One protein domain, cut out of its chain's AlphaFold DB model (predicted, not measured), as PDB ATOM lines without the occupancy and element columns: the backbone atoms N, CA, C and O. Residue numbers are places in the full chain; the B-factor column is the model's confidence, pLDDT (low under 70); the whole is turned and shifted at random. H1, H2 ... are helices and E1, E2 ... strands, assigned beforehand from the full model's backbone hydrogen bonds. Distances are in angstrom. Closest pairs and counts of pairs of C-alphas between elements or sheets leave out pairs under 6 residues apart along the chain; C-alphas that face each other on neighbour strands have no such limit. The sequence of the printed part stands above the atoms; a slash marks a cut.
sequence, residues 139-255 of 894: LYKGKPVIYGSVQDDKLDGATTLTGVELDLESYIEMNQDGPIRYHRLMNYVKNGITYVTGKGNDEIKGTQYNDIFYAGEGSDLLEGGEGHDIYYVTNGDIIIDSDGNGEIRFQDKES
ATOM      1  N   LEU A 139      56.001  25.783 -13.708       87.88
ATOM      2  CA  LEU A 139      56.133  24.375 -13.334       87.88
ATOM      3  C   LEU A 139      57.404  24.121 -12.508       87.88
ATOM      4  O   LEU A 139      58.507  24.486 -12.921       87.88
ATOM      5  N   TYR A 140      57.275  23.398 -11.397       86.38
ATOM      6  CA  TYR A 140      58.388  22.860 -10.614       86.38
ATOM      7  C   TYR A 140      58.291  21.333 -10.569       86.38
ATOM      8  O   TYR A 140      57.284  20.783 -10.141       86.38
ATOM      9  N   LYS A 141      59.322  20.616 -11.045       84.81
ATOM     10  CA  LYS A 141      59.322  19.136 -11.148       84.81
ATOM     11  C   LYS A 141      58.083  18.543 -11.862       84.81
ATOM     12  O   LYS A 141      57.666  17.438 -11.543       84.81
ATOM     13  N   GLY A 142      57.499  19.275 -12.814       86.88
ATOM     14  CA  GLY A 142      56.280  18.864 -13.529       86.88
ATOM     15  C   GLY A 142      54.958  19.188 -12.818       86.88
ATOM     16  O   GLY A 142      53.909  18.873 -13.367       86.88
ATOM     17  N   LYS A 143      54.997  19.837 -11.650       91.12
ATOM     18  CA  LYS A 143      53.838  20.302 -10.872       91.12
ATOM     19  C   LYS A 143      53.589  21.799 -11.109       91.12
ATOM     20  O   LYS A 143      54.577  22.542 -11.133       91.12
ATOM     21  N   PRO A 144      52.342  22.282 -11.258       93.81
ATOM     22  CA  PRO A 144      52.017  23.712 -11.253       93.81
ATOM     23  C   PRO A 144      52.483  24.387  -9.963       93.81
ATOM     24  O   PRO A 144      52.395  23.785  -8.897       93.81
ATOM     25  N   VAL A 145      52.972  25.626 -10.040       91.12
ATOM     26  CA  VAL A 145      53.386  26.390  -8.852       91.12
ATOM     27  C   VAL A 145      52.344  27.450  -8.506       91.12
ATOM     28  O   VAL A 145      52.098  28.348  -9.312       91.12
ATOM     29  N   ILE A 146      51.772  27.365  -7.303       92.44
ATOM     30  CA  ILE A 146      50.878  28.382  -6.734       92.44
ATOM     31  C   ILE A 146      51.652  29.172  -5.678       92.44
ATOM     32  O   ILE A 146      52.251  28.595  -4.769       92.44
ATOM     33  N   TYR A 147      51.640  30.499  -5.801       87.31
ATOM     34  CA  TYR A 147      52.337  31.402  -4.886       87.31
ATOM     35  C   TYR A 147      51.358  32.136  -3.968       87.31
ATOM     36  O   TYR A 147      50.358  32.687  -4.431       87.31
ATOM     37  N   GLY A 148      51.703  32.198  -2.682       83.62
ATOM     38  CA  GLY A 148      51.137  33.155  -1.737       83.62
ATOM     39  C   GLY A 148      51.729  34.564  -1.888       83.62
ATOM     40  O   GLY A 148      52.643  34.823  -2.679       83.62
ATOM     41  N   SER A 149      51.194  35.486  -1.098       84.00
ATOM     42  CA  SER A 149      51.634  36.861  -0.923       84.00
ATOM     43  C   SER A 149      52.659  36.988   0.222       84.00
ATOM     44  O   SER A 149      53.585  36.194   0.355       84.00
ATOM     45  N   VAL A 150      52.568  38.057   1.016       82.44
ATOM     46  CA  VAL A 150      53.391  38.315   2.215       82.44
ATOM     47  C   VAL A 150      52.507  38.675   3.420       82.44
ATOM     48  O   VAL A 150      52.924  39.418   4.309       82.44
ATOM     49  N   GLN A 151      51.260  38.211   3.389       87.19
ATOM     50  CA  GLN A 151      50.197  38.390   4.378       87.19
ATOM     51  C   GLN A 151      49.535  37.026   4.605       87.19
ATOM     52  O   GLN A 151      49.752  36.140   3.793       87.19
ATOM     53  N   ASP A 152      48.718  36.894   5.653       86.06
ATOM     54  CA  ASP A 152      47.942  35.677   5.928       86.06
ATOM     55  C   ASP A 152      47.009  35.335   4.741       86.06
ATOM     56  O   ASP A 152      45.983  35.997   4.537       86.06
ATOM     57  N   ASP A 153      47.367  34.315   3.962       86.88
ATOM     58  CA  ASP A 153      46.639  33.855   2.777       86.88
ATOM     59  C   ASP A 153      45.758  32.618   3.062       86.88
ATOM     60  O   ASP A 153      45.875  31.938   4.087       86.88
ATOM     61  N   LYS A 154      44.867  32.305   2.111       90.00
ATOM     62  CA  LYS A 154      44.097  31.053   2.064       90.00
ATOM     63  C   LYS A 154      44.139  30.468   0.655       90.00
ATOM     64  O   LYS A 154      43.778  31.170  -0.288       90.00
ATOM     65  N   LEU A 155      44.548  29.210   0.531       89.31
ATOM     66  CA  LEU A 155      44.637  28.454  -0.722       89.31
ATOM     67  C   LEU A 155      43.925  27.102  -0.545       89.31
ATOM     68  O   LEU A 155      44.023  26.486   0.513       89.31
ATOM     69  N   ASP A 156      43.185  26.653  -1.554       90.25
ATOM     70  CA  ASP A 156      42.376  25.427  -1.488       90.25
ATOM     71  C   ASP A 156      42.411  24.751  -2.872       90.25
ATOM     72  O   ASP A 156      42.090  25.386  -3.885       90.25
ATOM     73  N   GLY A 157      42.887  23.503  -2.935       91.94
ATOM     74  CA  GLY A 157      43.086  22.767  -4.183       91.94
ATOM     75  C   GLY A 157      43.995  23.508  -5.172       91.94
ATOM     76  O   GLY A 157      44.980  24.148  -4.788       91.94
ATOM     77  N   ALA A 158      43.666  23.452  -6.463       91.06
ATOM     78  CA  ALA A 158      44.439  24.119  -7.509       91.06
ATOM     79  C   ALA A 158      44.028  25.589  -7.760       91.06
ATOM     80  O   ALA A 158      44.362  26.145  -8.809       91.06
ATOM     81  N   THR A 159      43.322  26.241  -6.825       90.69
ATOM     82  CA  THR A 159      42.936  27.660  -6.946       90.69
ATOM     83  C   THR A 159      44.031  28.598  -6.437       90.69
ATOM     84  O   THR A 159      44.543  28.458  -5.326       90.69
ATOM     85  N   THR A 160      44.383  29.605  -7.240       88.62
ATOM     86  CA  THR A 160      45.382  30.622  -6.883       88.62
ATOM     87  C   THR A 160      44.809  31.776  -6.054       88.62
ATOM     88  O   THR A 160      43.605  32.028  -6.031       88.62
ATOM     89  N   LEU A 161      45.698  32.568  -5.442       83.38
ATOM     90  CA  LEU A 161      45.339  33.745  -4.641       83.38
ATOM     91  C   LEU A 161      44.540  34.823  -5.409       83.38
ATOM     92  O   LEU A 161      43.821  35.616  -4.801       83.38
ATOM     93  N   THR A 162      44.649  34.874  -6.740       81.44
ATOM     94  CA  THR A 162      43.867  35.786  -7.598       81.44
ATOM     95  C   THR A 162      42.512  35.209  -8.022       81.44
ATOM     96  O   THR A 162      41.765  35.893  -8.722       81.44
ATOM     97  N   GLY A 163      42.171  33.990  -7.589       83.25
ATOM     98  CA  GLY A 163      40.933  33.294  -7.944       83.25
ATOM     99  C   GLY A 163      40.982  32.590  -9.303       83.25
ATOM    100  O   GLY A 163      39.939  32.434  -9.932       83.25
ATOM    101  N   VAL A 164      42.171  32.204  -9.782       83.50
ATOM    102  CA  VAL A 164      42.319  31.397 -11.004       83.50
ATOM    103  C   VAL A 164      42.386  29.923 -10.615       83.50
ATOM    104  O   VAL A 164      43.319  29.492  -9.944       83.50
ATOM    105  N   GLU A 165      41.394  29.156 -11.044       87.00
ATOM    106  CA  GLU A 165      41.282  27.710 -10.834       87.00
ATOM    107  C   GLU A 165      42.066  26.985 -11.945       87.00
ATOM    108  O   GLU A 165      41.789  27.173 -13.135       87.00
ATOM    109  N   LEU A 166      43.131  26.254 -11.589       86.44
ATOM    110  CA  LEU A 166      44.097  25.724 -12.567       86.44
ATOM    111  C   LEU A 166      43.708  24.363 -13.166       86.44
ATOM    112  O   LEU A 166      44.282  23.982 -14.187       86.44
ATOM    113  N   ASP A 167      42.768  23.656 -12.544       82.81
ATOM    114  CA  ASP A 167      42.212  22.350 -12.919       82.81
ATOM    115  C   ASP A 167      40.840  22.426 -13.615       82.81
ATOM    116  O   ASP A 167      40.317  21.402 -14.050       82.81
ATOM    117  N   LEU A 168      40.269  23.624 -13.776       70.50
ATOM    118  CA  LEU A 168      38.934  23.800 -14.343       70.50
ATOM    119  C   LEU A 168      38.854  23.437 -15.842       70.50
ATOM    120  O   LEU A 168      39.288  24.195 -16.721       70.50
ATOM    121  N   GLU A 169      38.177  22.327 -16.143       56.34
ATOM    122  CA  GLU A 169      37.725  21.975 -17.493       56.34
ATOM    123  C   GLU A 169      36.664  22.980 -17.985       56.34
ATOM    124  O   GLU A 169      35.509  22.973 -17.553       56.34
ATOM    125  N   SER A 170      37.038  23.895 -18.886       49.72
ATOM    126  CA  SER A 170      36.159  25.011 -19.253       49.72
ATOM    127  C   SER A 170      35.168  24.669 -20.373       49.72
ATOM    128  O   SER A 170      35.520  24.667 -21.559       49.72
ATOM    129  N   TYR A 171      33.892  24.535 -20.023       34.31
ATOM    130  CA  TYR A 171      32.808  24.692 -20.992       34.31
ATOM    131  C   TYR A 171      32.691  26.163 -21.439       34.31
ATOM    132  O   TYR A 171      32.765  27.082 -20.622       34.31
ATOM    133  N   ILE A 172      32.525  26.419 -22.744       34.72
ATOM    134  CA  ILE A 172      32.545  27.787 -23.294       34.72
ATOM    135  C   ILE A 172      31.146  28.422 -23.234       34.72
ATOM    136  O   ILE A 172      30.395  28.404 -24.211       34.72
ATOM    137  N   GLU A 173      30.825  29.066 -22.112       29.58
ATOM    138  CA  GLU A 173      29.688  29.991 -22.011       29.58
ATOM    139  C   GLU A 173      30.126  31.461 -21.974       29.58
ATOM    140  O   GLU A 173      30.925  31.880 -21.142       29.58
ATOM    141  N   MET A 174      29.510  32.292 -22.822       30.03
ATOM    142  CA  MET A 174      29.524  33.753 -22.664       30.03
ATOM    143  C   MET A 174      28.466  34.198 -21.638       30.03
ATOM    144  O   MET A 174      27.510  34.895 -21.994       30.03
ATOM    145  N   ASN A 175      28.647  33.786 -20.381       29.62
ATOM    146  CA  ASN A 175      27.889  34.306 -19.241       29.62
ATOM    147  C   ASN A 175      28.485  35.632 -18.730       29.62
ATOM    148  O   ASN A 175      29.491  36.127 -19.242       29.62
ATOM    149  N   GLN A 176      27.803  36.264 -17.769       32.31
ATOM    150  CA  GLN A 176      27.967  37.694 -17.454       32.31
ATOM    151  C   GLN A 176      29.336  38.083 -16.865       32.31
ATOM    152  O   GLN A 176      29.700  39.260 -16.934       32.31
ATOM    153  N   ASP A 177      30.095  37.110 -16.357       34.34
ATOM    154  CA  ASP A 177      31.376  37.305 -15.664       34.34
ATOM    155  C   ASP A 177      32.617  37.170 -16.576       34.34
ATOM    156  O   ASP A 177      33.732  37.479 -16.159       34.34
ATOM    157  N   GLY A 178      32.436  36.804 -17.853       38.59
ATOM    158  CA  GLY A 178      33.489  36.853 -18.878       38.59
ATOM    159  C   GLY A 178      34.061  35.495 -19.324       38.59
ATOM    160  O   GLY A 178      33.559  34.439 -18.948       38.59
ATOM    161  N   PRO A 179      35.083  35.506 -20.208       39.03
ATOM    162  CA  PRO A 179      35.554  34.313 -20.908       39.03
ATOM    163  C   PRO A 179      36.541  33.484 -20.072       39.03
ATOM    164  O   PRO A 179      37.759  33.596 -20.247       39.03
ATOM    165  N   ILE A 180      36.004  32.613 -19.218       41.84
ATOM    166  CA  ILE A 180      36.746  31.502 -18.606       41.84
ATOM    167  C   ILE A 180      37.303  30.597 -19.725       41.84
ATOM    168  O   ILE A 180      36.628  30.349 -20.726       41.84
ATOM    169  N   ARG A 181      38.555  30.136 -19.590       52.31
ATOM    170  CA  ARG A 181      39.222  29.223 -20.539       52.31
ATOM    171  C   ARG A 181      40.145  28.260 -19.802       52.31
ATOM    172  O   ARG A 181      40.854  28.710 -18.904       52.31
ATOM    173  N   TYR A 182      40.221  27.016 -20.284       65.69
ATOM    174  CA  TYR A 182      41.179  25.979 -19.886       65.69
ATOM    175  C   TYR A 182      42.551  26.573 -19.555       65.69
ATOM    176  O   TYR A 182      43.169  27.237 -20.399       65.69
ATOM    177  N   HIS A 183      43.046  26.342 -18.341       73.12
ATOM    178  CA  HIS A 183      44.376  26.804 -17.971       73.12
ATOM    179  C   HIS A 183      45.441  25.806 -18.441       73.12
ATOM    180  O   HIS A 183      45.323  24.607 -18.213       73.12
ATOM    181  N   ARG A 184      46.532  26.267 -19.070       81.38
ATOM    182  CA  ARG A 184      47.556  25.359 -19.649       81.38
ATOM    183  C   ARG A 184      48.335  24.521 -18.622       81.38
ATOM    184  O   ARG A 184      49.092  23.634 -19.005       81.38
ATOM    185  N   LEU A 185      48.144  24.792 -17.330       86.88
ATOM    186  CA  LEU A 185      48.674  23.984 -16.226       86.88
ATOM    187  C   LEU A 185      47.764  22.795 -15.847       86.88
ATOM    188  O   LEU A 185      48.247  21.914 -15.145       86.88
ATOM    189  N   MET A 186      46.518  22.721 -16.335       86.62
ATOM    190  CA  MET A 186      45.519  21.685 -16.009       86.62
ATOM    191  C   MET A 186      46.063  20.260 -16.180       86.62
ATOM    192  O   MET A 186      46.079  19.479 -15.232       86.62
ATOM    193  N   ASN A 187      46.661  19.960 -17.340       84.94
ATOM    194  CA  ASN A 187      47.278  18.660 -17.651       84.94
ATOM    195  C   ASN A 187      48.453  18.284 -16.718       84.94
ATOM    196  O   ASN A 187      48.934  17.154 -16.761       84.94
ATOM    197  N   TYR A 188      48.932  19.224 -15.897       89.94
ATOM    198  CA  TYR A 188      49.981  19.026 -14.901       89.94
ATOM    199  C   TYR A 188      49.433  18.982 -13.466       89.94
ATOM    200  O   TYR A 188      50.156  18.522 -12.588       89.94
ATOM    201  N   VAL A 189      48.181  19.388 -13.206       91.00
ATOM    202  CA  VAL A 189      47.561  19.263 -11.870       91.00
ATOM    203  C   VAL A 189      47.430  17.792 -11.464       91.00
ATOM    204  O   VAL A 189      47.652  17.481 -10.300       91.00
ATOM    205  N   LYS A 190      47.238  16.860 -12.419       91.19
ATOM    206  CA  LYS A 190      47.287  15.403 -12.152       91.19
ATOM    207  C   LYS A 190      48.636  14.903 -11.600       91.19
ATOM    208  O   LYS A 190      48.719  13.791 -11.091       91.19
ATOM    209  N   ASN A 191      49.688  15.728 -11.649       92.19
ATOM    210  CA  ASN A 191      50.975  15.449 -11.010       92.19
ATOM    211  C   ASN A 191      51.059  15.965  -9.562       92.19
ATOM    212  O   ASN A 191      52.100  15.758  -8.940       92.19
ATOM    213  N   GLY A 192      50.040  16.656  -9.046       92.44
ATOM    214  CA  GLY A 192      50.075  17.474  -7.830       92.44
ATOM    215  C   GLY A 192      50.569  18.907  -8.063       92.44
ATOM    216  O   GLY A 192      51.183  19.218  -9.086       92.44
ATOM    217  N   ILE A 193      50.313  19.778  -7.094       95.69
ATOM    218  CA  ILE A 193      50.667  21.198  -7.016       95.69
ATOM    219  C   ILE A 193      51.968  21.392  -6.213       95.69
ATOM    220  O   ILE A 193      52.371  20.576  -5.387       95.69
ATOM    221  N   THR A 194      52.678  22.490  -6.473       95.25
ATOM    222  CA  THR A 194      53.719  23.033  -5.592       95.25
ATOM    223  C   THR A 194      53.252  24.364  -5.013       95.25
ATOM    224  O   THR A 194      53.240  25.377  -5.710       95.25
ATOM    225  N   TYR A 195      52.899  24.375  -3.734       94.12
ATOM    226  CA  TYR A 195      52.554  25.587  -3.002       94.12
ATOM    227  C   TYR A 195      53.814  26.263  -2.459       94.12
ATOM    228  O   TYR A 195      54.711  25.596  -1.936       94.12
ATOM    229  N   VAL A 196      53.881  27.591  -2.555       90.94
ATOM    230  CA  VAL A 196      54.972  28.408  -2.005       90.94
ATOM    231  C   VAL A 196      54.371  29.567  -1.212       90.94
ATOM    232  O   VAL A 196      53.884  30.527  -1.813       90.94
ATOM    233  N   THR A 197      54.397  29.488   0.121       82.62
ATOM    234  CA  THR A 197      53.928  30.580   0.996       82.62
ATOM    235  C   THR A 197      55.017  31.619   1.240       82.62
ATOM    236  O   THR A 197      56.164  31.474   0.801       82.62
ATOM    237  N   GLY A 198      54.644  32.726   1.882       80.69
ATOM    238  CA  GLY A 198      55.504  33.895   2.006       80.69
ATOM    239  C   GLY A 198      55.938  34.185   3.435       80.69
ATOM    240  O   GLY A 198      57.021  33.788   3.878       80.69
ATOM    241  N   LYS A 199      55.140  35.022   4.101       79.31
ATOM    242  CA  LYS A 199      55.427  35.620   5.418       79.31
ATOM    243  C   LYS A 199      54.162  35.798   6.278       79.31
ATOM    244  O   LYS A 199      54.174  36.619   7.199       79.31
ATOM    245  N   GLY A 200      53.064  35.144   5.899       77.19
ATOM    246  CA  GLY A 200      51.802  35.187   6.624       77.19
ATOM    247  C   GLY A 200      51.721  34.090   7.681       77.19
ATOM    248  O   GLY A 200      52.730  33.602   8.181       77.19
ATOM    249  N   ASN A 201      50.498  33.732   8.044       79.06
ATOM    250  CA  ASN A 201      50.159  32.521   8.776       79.06
ATOM    251  C   ASN A 201      49.147  31.806   7.881       79.06
ATOM    252  O   ASN A 201      47.944  32.060   7.966       79.06
ATOM    253  N   ASP A 202      49.673  31.034   6.940       84.44
ATOM    254  CA  ASP A 202      48.991  30.747   5.680       84.44
ATOM    255  C   ASP A 202      48.245  29.402   5.761       84.44
ATOM    256  O   ASP A 202      48.781  28.415   6.264       84.44
ATOM    257  N   GLU A 203      46.984  29.352   5.317       88.06
ATOM    258  CA  GLU A 203      46.151  28.135   5.360       88.06
ATOM    259  C   GLU A 203      46.015  27.545   3.954       88.06
ATOM    260  O   GLU A 203      45.430  28.171   3.070       88.06
ATOM    261  N   ILE A 204      46.552  26.341   3.754       90.38
ATOM    262  CA  ILE A 204      46.543  25.620   2.481       90.38
ATOM    263  C   ILE A 204      45.845  24.280   2.650       90.38
ATOM    264  O   ILE A 204      46.161  23.528   3.574       90.38
ATOM    265  N   LYS A 205      44.989  23.948   1.685       93.38
ATOM    266  CA  LYS A 205      44.639  22.561   1.379       93.38
ATOM    267  C   LYS A 205      45.176  22.169   0.013       93.38
ATOM    268  O   LYS A 205      45.018  22.930  -0.943       93.38
ATOM    269  N   GLY A 206      45.810  21.007  -0.043       89.69
ATOM    270  CA  GLY A 206      46.270  20.376  -1.264       89.69
ATOM    271  C   GLY A 206      45.149  19.718  -2.059       89.69
ATOM    272  O   GLY A 206      43.960  20.020  -1.912       89.69
ATOM    273  N   THR A 207      45.564  18.827  -2.944       93.62
ATOM    274  CA  THR A 207      44.725  18.081  -3.876       93.62
ATOM    275  C   THR A 207      44.608  16.603  -3.466       93.62
ATOM    276  O   THR A 207      45.037  16.185  -2.396       93.62
ATOM    277  N   GLN A 208      44.012  15.775  -4.325       90.38
ATOM    278  CA  GLN A 208      44.052  14.304  -4.213       90.38
ATOM    279  C   GLN A 208      45.311  13.694  -4.873       90.38
ATOM    280  O   GLN A 208      45.319  12.528  -5.271       90.38
ATOM    281  N   TYR A 209      46.340  14.514  -5.100       94.25
ATOM    282  CA  TYR A 209      47.560  14.154  -5.809       94.25
ATOM    283  C   TYR A 209      48.785  14.537  -4.971       94.25
ATOM    284  O   TYR A 209      48.728  15.403  -4.114       94.25
ATOM    285  N   ASN A 210      49.920  13.897  -5.263       92.81
ATOM    286  CA  ASN A 210      51.165  14.027  -4.499       92.81
ATOM    287  C   ASN A 210      51.691  15.483  -4.461       92.81
ATOM    288  O   ASN A 210      52.422  15.880  -5.375       92.81
ATOM    289  N   ASP A 211      51.404  16.281  -3.437       95.25
ATOM    290  CA  ASP A 211      51.703  17.718  -3.453       95.25
ATOM    291  C   ASP A 211      53.078  18.075  -2.861       95.25
ATOM    292  O   ASP A 211      53.802  17.256  -2.290       95.25
ATOM    293  N   ILE A 212      53.513  19.324  -3.054       91.31
ATOM    294  CA  ILE A 212      54.712  19.874  -2.410       91.31
ATOM    295  C   ILE A 212      54.372  21.205  -1.749       91.31
ATOM    296  O   ILE A 212      54.047  22.174  -2.429       91.31
ATOM    297  N   PHE A 213      54.547  21.283  -0.435       91.81
ATOM    298  CA  PHE A 213      54.312  22.495   0.343       91.81
ATOM    299  C   PHE A 213      55.651  23.113   0.748       91.81
ATOM    300  O   PHE A 213      56.416  22.501   1.491       91.81
ATOM    301  N   TYR A 214      55.945  24.327   0.286       89.44
ATOM    302  CA  TYR A 214      57.026  25.159   0.815       89.44
ATOM    303  C   TYR A 214      56.430  26.230   1.727       89.44
ATOM    304  O   TYR A 214      56.027  27.291   1.249       89.44
ATOM    305  N   ALA A 215      56.383  25.946   3.031       78.62
ATOM    306  CA  ALA A 215      56.007  26.941   4.030       78.62
ATOM    307  C   ALA A 215      57.134  27.969   4.219       78.62
ATOM    308  O   ALA A 215      58.326  27.636   4.190       78.62
ATOM    309  N   GLY A 216      56.753  29.230   4.379       73.56
ATOM    310  CA  GLY A 216      57.635  30.383   4.465       73.56
ATOM    311  C   GLY A 216      57.946  30.779   5.906       73.56
ATOM    312  O   GLY A 216      58.166  29.951   6.791       73.56
ATOM    313  N   GLU A 217      58.001  32.083   6.172       74.38
ATOM    314  CA  GLU A 217      58.115  32.585   7.544       74.38
ATOM    315  C   GLU A 217      56.730  32.772   8.169       74.38
ATOM    316  O   GLU A 217      56.205  33.883   8.137       74.38
ATOM    317  N   GLY A 218      56.178  31.725   8.784       66.19
ATOM    318  CA  GLY A 218      54.823  31.799   9.325       66.19
ATOM    319  C   GLY A 218      54.530  30.933  10.545       66.19
ATOM    320  O   GLY A 218      55.361  30.743  11.446       66.19
ATOM    321  N   SER A 219      53.288  30.476  10.594       70.50
ATOM    322  CA  SER A 219      52.761  29.443  11.489       70.50
ATOM    323  C   SER A 219      51.595  28.805  10.746       70.50
ATOM    324  O   SER A 219      50.428  29.004  11.084       70.50
ATOM    325  N   ASP A 220      51.964  28.145   9.653       75.81
ATOM    326  CA  ASP A 220      51.074  27.808   8.543       75.81
ATOM    327  C   ASP A 220      50.245  26.553   8.864       75.81
ATOM    328  O   ASP A 220      50.639  25.723   9.686       75.81
ATOM    329  N   LEU A 221      49.085  26.401   8.228       78.31
ATOM    330  CA  LEU A 221      48.243  25.207   8.318       78.31
ATOM    331  C   LEU A 221      48.221  24.520   6.954       78.31
ATOM    332  O   LEU A 221      47.690  25.074   5.999       78.31
ATOM    333  N   LEU A 222      48.804  23.324   6.874       82.81
ATOM    334  CA  LEU A 222      49.003  22.574   5.635       82.81
ATOM    335  C   LEU A 222      48.214  21.263   5.699       82.81
ATOM    336  O   LEU A 222      48.623  20.325   6.383       82.81
ATOM    337  N   GLU A 223      47.081  21.194   5.013       86.81
ATOM    338  CA  GLU A 223      46.307  19.965   4.825       86.81
ATOM    339  C   GLU A 223      46.667  19.363   3.464       86.81
ATOM    340  O   GLU A 223      46.593  20.051   2.453       86.81
ATOM    341  N   GLY A 224      47.118  18.108   3.444       79.38
ATOM    342  CA  GLY A 224      47.569  17.427   2.230       79.38
ATOM    343  C   GLY A 224      46.426  17.048   1.307       79.38
ATOM    344  O   GLY A 224      46.242  17.636   0.249       79.38
ATOM    345  N   GLY A 225      45.631  16.088   1.779       79.75
ATOM    346  CA  GLY A 225      44.594  15.415   1.007       79.75
ATOM    347  C   GLY A 225      44.852  13.911   0.989       79.75
ATOM    348  O   GLY A 225      44.894  13.286   2.056       79.75
ATOM    349  N   GLU A 226      45.024  13.357  -0.211       80.69
ATOM    350  CA  GLU A 226      45.426  11.968  -0.471       80.69
ATOM    351  C   GLU A 226      46.686  11.946  -1.356       80.69
ATOM    352  O   GLU A 226      46.788  12.720  -2.306       80.69
ATOM    353  N   GLY A 227      47.622  11.030  -1.085       77.94
ATOM    354  CA  GLY A 227      48.862  10.873  -1.853       77.94
ATOM    355  C   GLY A 227      50.151  11.094  -1.051       77.94
ATOM    356  O   GLY A 227      50.158  11.368   0.144       77.94
ATOM    357  N   HIS A 228      51.297  10.939  -1.718       81.38
ATOM    358  CA  HIS A 228      52.615  11.151  -1.116       81.38
ATOM    359  C   HIS A 228      53.032  12.627  -1.218       81.38
ATOM    360  O   HIS A 228      53.836  13.025  -2.072       81.38
ATOM    361  N   ASP A 229      52.522  13.437  -0.300       84.44
ATOM    362  CA  ASP A 229      52.901  14.844  -0.166       84.44
ATOM    363  C   ASP A 229      54.331  15.039   0.352       84.44
ATOM    364  O   ASP A 229      54.912  14.161   0.994       84.44
ATOM    365  N   ILE A 230      54.908  16.225   0.132       79.25
ATOM    366  CA  ILE A 230      56.184  16.629   0.739       79.25
ATOM    367  C   ILE A 230      56.073  18.028   1.357       79.25
ATOM    368  O   ILE A 230      56.030  19.035   0.647       79.25
ATOM    369  N   TYR A 231      56.120  18.097   2.687       78.25
ATOM    370  CA  TYR A 231      55.967  19.328   3.468       78.25
ATOM    371  C   TYR A 231      57.327  19.867   3.929       78.25
ATOM    372  O   TYR A 231      57.957  19.290   4.817       78.25
ATOM    373  N   TYR A 232      57.784  20.987   3.371       78.12
ATOM    374  CA  TYR A 232      58.959  21.726   3.838       78.12
ATOM    375  C   TYR A 232      58.518  22.805   4.836       78.12
ATOM    376  O   TYR A 232      58.148  23.904   4.431       78.12
ATOM    377  N   VAL A 233      58.575  22.507   6.134       67.56
ATOM    378  CA  VAL A 233      57.995  23.339   7.211       67.56
ATOM    379  C   VAL A 233      59.019  24.031   8.100       67.56
ATOM    380  O   VAL A 233      60.137  23.547   8.271       67.56
ATOM    381  N   THR A 234      58.631  25.146   8.713       62.22
ATOM    382  CA  THR A 234      59.432  25.883   9.696       62.22
ATOM    383  C   THR A 234      58.845  25.764  11.114       62.22
ATOM    384  O   THR A 234      57.946  24.973  11.395       62.22
ATOM    385  N   ASN A 235      59.414  26.490  12.081       52.62
ATOM    386  CA  ASN A 235      58.919  26.487  13.458       52.62
ATOM    387  C   ASN A 235      57.684  27.392  13.619       52.62
ATOM    388  O   ASN A 235      57.831  28.586  13.901       52.62
ATOM    389  N   GLY A 236      56.508  26.776  13.533       48.28
ATOM    390  CA  GLY A 236      55.191  27.375  13.771       48.28
ATOM    391  C   GLY A 236      54.056  26.478  13.267       48.28
ATOM    392  O   GLY A 236      52.986  26.438  13.870       48.28
ATOM    393  N   ASP A 237      54.354  25.725  12.209       64.31
ATOM    394  CA  ASP A 237      53.373  25.145  11.298       64.31
ATOM    395  C   ASP A 237      52.674  23.879  11.836       64.31
ATOM    396  O   ASP A 237      53.187  23.148  12.693       64.31
ATOM    397  N   ILE A 238      51.485  23.620  11.296       58.03
ATOM    398  CA  ILE A 238      50.586  22.504  11.595       58.03
ATOM    399  C   ILE A 238      50.349  21.739  10.291       58.03
ATOM    400  O   ILE A 238      50.008  22.340   9.278       58.03
ATOM    401  N   ILE A 239      50.499  20.413  10.320       70.75
ATOM    402  CA  ILE A 239      50.323  19.546   9.145       70.75
ATOM    403  C   ILE A 239      49.172  18.571   9.396       70.75
ATOM    404  O   ILE A 239      49.094  17.970  10.473       70.75
ATOM    405  N   ILE A 240      48.306  18.407   8.397       66.56
ATOM    406  CA  ILE A 240      47.197  17.453   8.354       66.56
ATOM    407  C   ILE A 240      47.387  16.565   7.116       66.56
ATOM    408  O   ILE A 240      46.843  16.822   6.047       66.56
ATOM    409  N   ASP A 241      48.178  15.511   7.286       63.97
ATOM    410  CA  ASP A 241      48.221  14.364   6.376       63.97
ATOM    411  C   ASP A 241      47.073  13.414   6.771       63.97
ATOM    412  O   ASP A 241      46.963  13.021   7.943       63.97
ATOM    413  N   SER A 242      46.164  13.128   5.832       53.56
ATOM    414  CA  SER A 242      44.894  12.447   6.116       53.56
ATOM    415  C   SER A 242      44.937  10.934   5.862       53.56
ATOM    416  O   SER A 242      44.304  10.175   6.608       53.56
ATOM    417  N   ASP A 243      45.729  10.493   4.878       59.44
ATOM    418  CA  ASP A 243      45.916   9.080   4.531       59.44
ATOM    419  C   ASP A 243      47.151   8.458   5.224       59.44
ATOM    420  O   ASP A 243      47.152   7.260   5.539       59.44
ATOM    421  N   GLY A 244      48.141   9.283   5.585       50.66
ATOM    422  CA  GLY A 244      49.374   8.912   6.275       50.66
ATOM    423  C   GLY A 244      50.554   8.573   5.356       50.66
ATOM    424  O   GLY A 244      51.476   7.890   5.822       50.66
ATOM    425  N   ASN A 245      50.520   8.974   4.081       61.66
ATOM    426  CA  ASN A 245      51.547   8.678   3.076       61.66
ATOM    427  C   ASN A 245      52.588   9.802   2.872       61.66
ATOM    428  O   ASN A 245      53.544   9.597   2.119       61.66
ATOM    429  N   GLY A 246      52.444  10.960   3.526       61.31
ATOM    430  CA  GLY A 246      53.272  12.147   3.297       61.31
ATOM    431  C   GLY A 246      54.647  12.170   3.991       61.31
ATOM    432  O   GLY A 246      54.924  11.475   4.973       61.31
ATOM    433  N   GLU A 247      55.535  13.041   3.499       64.56
ATOM    434  CA  GLU A 247      56.901  13.233   4.000       64.56
ATOM    435  C   GLU A 247      57.120  14.646   4.577       64.56
ATOM    436  O   GLU A 247      57.086  15.650   3.865       64.56
ATOM    437  N   ILE A 248      57.434  14.737   5.873       60.19
ATOM    438  CA  ILE A 248      57.660  16.014   6.571       60.19
ATOM    439  C   ILE A 248      59.161  16.322   6.675       60.19
ATOM    440  O   ILE A 248      59.940  15.540   7.225       60.19
ATOM    441  N   ARG A 249      59.564  17.500   6.191       64.44
ATOM    442  CA  ARG A 249      60.943  18.003   6.146       64.44
ATOM    443  C   ARG A 249      61.038  19.351   6.858       64.44
ATOM    444  O   ARG A 249      60.518  20.352   6.382       64.44
ATOM    445  N   PHE A 250      61.747  19.406   7.982       53.41
ATOM    446  CA  PHE A 250      61.985  20.673   8.677       53.41
ATOM    447  C   PHE A 250      63.056  21.504   7.956       53.41
ATOM    448  O   PHE A 250      64.175  21.036   7.744       53.41
ATOM    449  N   GLN A 251      62.716  22.744   7.607       54.81
ATOM    450  CA  GLN A 251      63.655  23.761   7.148       54.81
ATOM    451  C   GLN A 251      64.388  24.346   8.364       54.81
ATOM    452  O   GLN A 251      63.778  25.013   9.205       54.81
ATOM    453  N   ASP A 252      65.693  24.093   8.476       49.25
ATOM    454  CA  ASP A 252      66.487  24.629   9.584       49.25
ATOM    455  C   ASP A 252      66.759  26.129   9.389       49.25
ATOM    456  O   ASP A 252      67.105  26.580   8.291       49.25
ATOM    457  N   LYS A 253      66.580  26.927  10.450       46.31
ATOM    458  CA  LYS A 253      66.295  28.370  10.323       46.31
ATOM    459  C   LYS A 253      67.526  29.249  10.033       46.31
ATOM    460  O   LYS A 253      67.387  30.464   9.937       46.31
ATOM    461  N   GLU A 254      68.694  28.636   9.804       38.56
ATOM    462  CA  GLU A 254      69.869  29.248   9.156       38.56
ATOM    463  C   GLU A 254      70.531  28.330   8.095       38.56
ATOM    464  O   GLU A 254      71.739  28.100   8.129       38.56
ATOM    465  N   SER A 255      69.790  27.842   7.087       31.83
ATOM    466  CA  SER A 255      70.437  27.331   5.858       31.83
ATOM    467  C   SER A 255      69.813  27.824   4.544       31.83
ATOM    468  O   SER A 255      68.892  27.245   3.977       31.83
TER     469      SER A 255
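AT A GLANCE: This is residues 139 to 255 of the 894 residues of an uncharacterized protein of Pasteurella multocida (UniProt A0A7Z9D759). With little regular structure, the chain winds in stacked turns walled by two parallel sheets, E1 E3 E5 E7 E9 and E2 E4 E6 E8; residues 157 to 185 loop away past E1. Of 117 printed residues, 35 are in named elements, mostly strand: E1, E2, H1, then E3 to E9. It is compact, radius of gyration of the C-alphas 14.8 A, spanning 50 by 29 by 23 A.

HOW THE PARTS SIT: E1, residues 143 to 147, and E3, residues 194 to 196, are parallel, N 194 and O 144 within hydrogen-bond range at 2.8 A. H1, residues 186 to 189, only grazes this sheet.

IN THESE COORDINATES: E1 begins at C-alpha 143 (53.838, 20.302, -10.872). E2 is residues 154 to 156, E4 203 to 205, E5 212 to 214, E6 221 to 223, E7 230 to 233, E8 238 to 240 and E9 247 to 250, ending at (61.985, 20.673, 8.677).

THE WHOLE: The printed part has no cut; its one long link, E2 to H1, holds residues 169 to 182, under pLDDT 70.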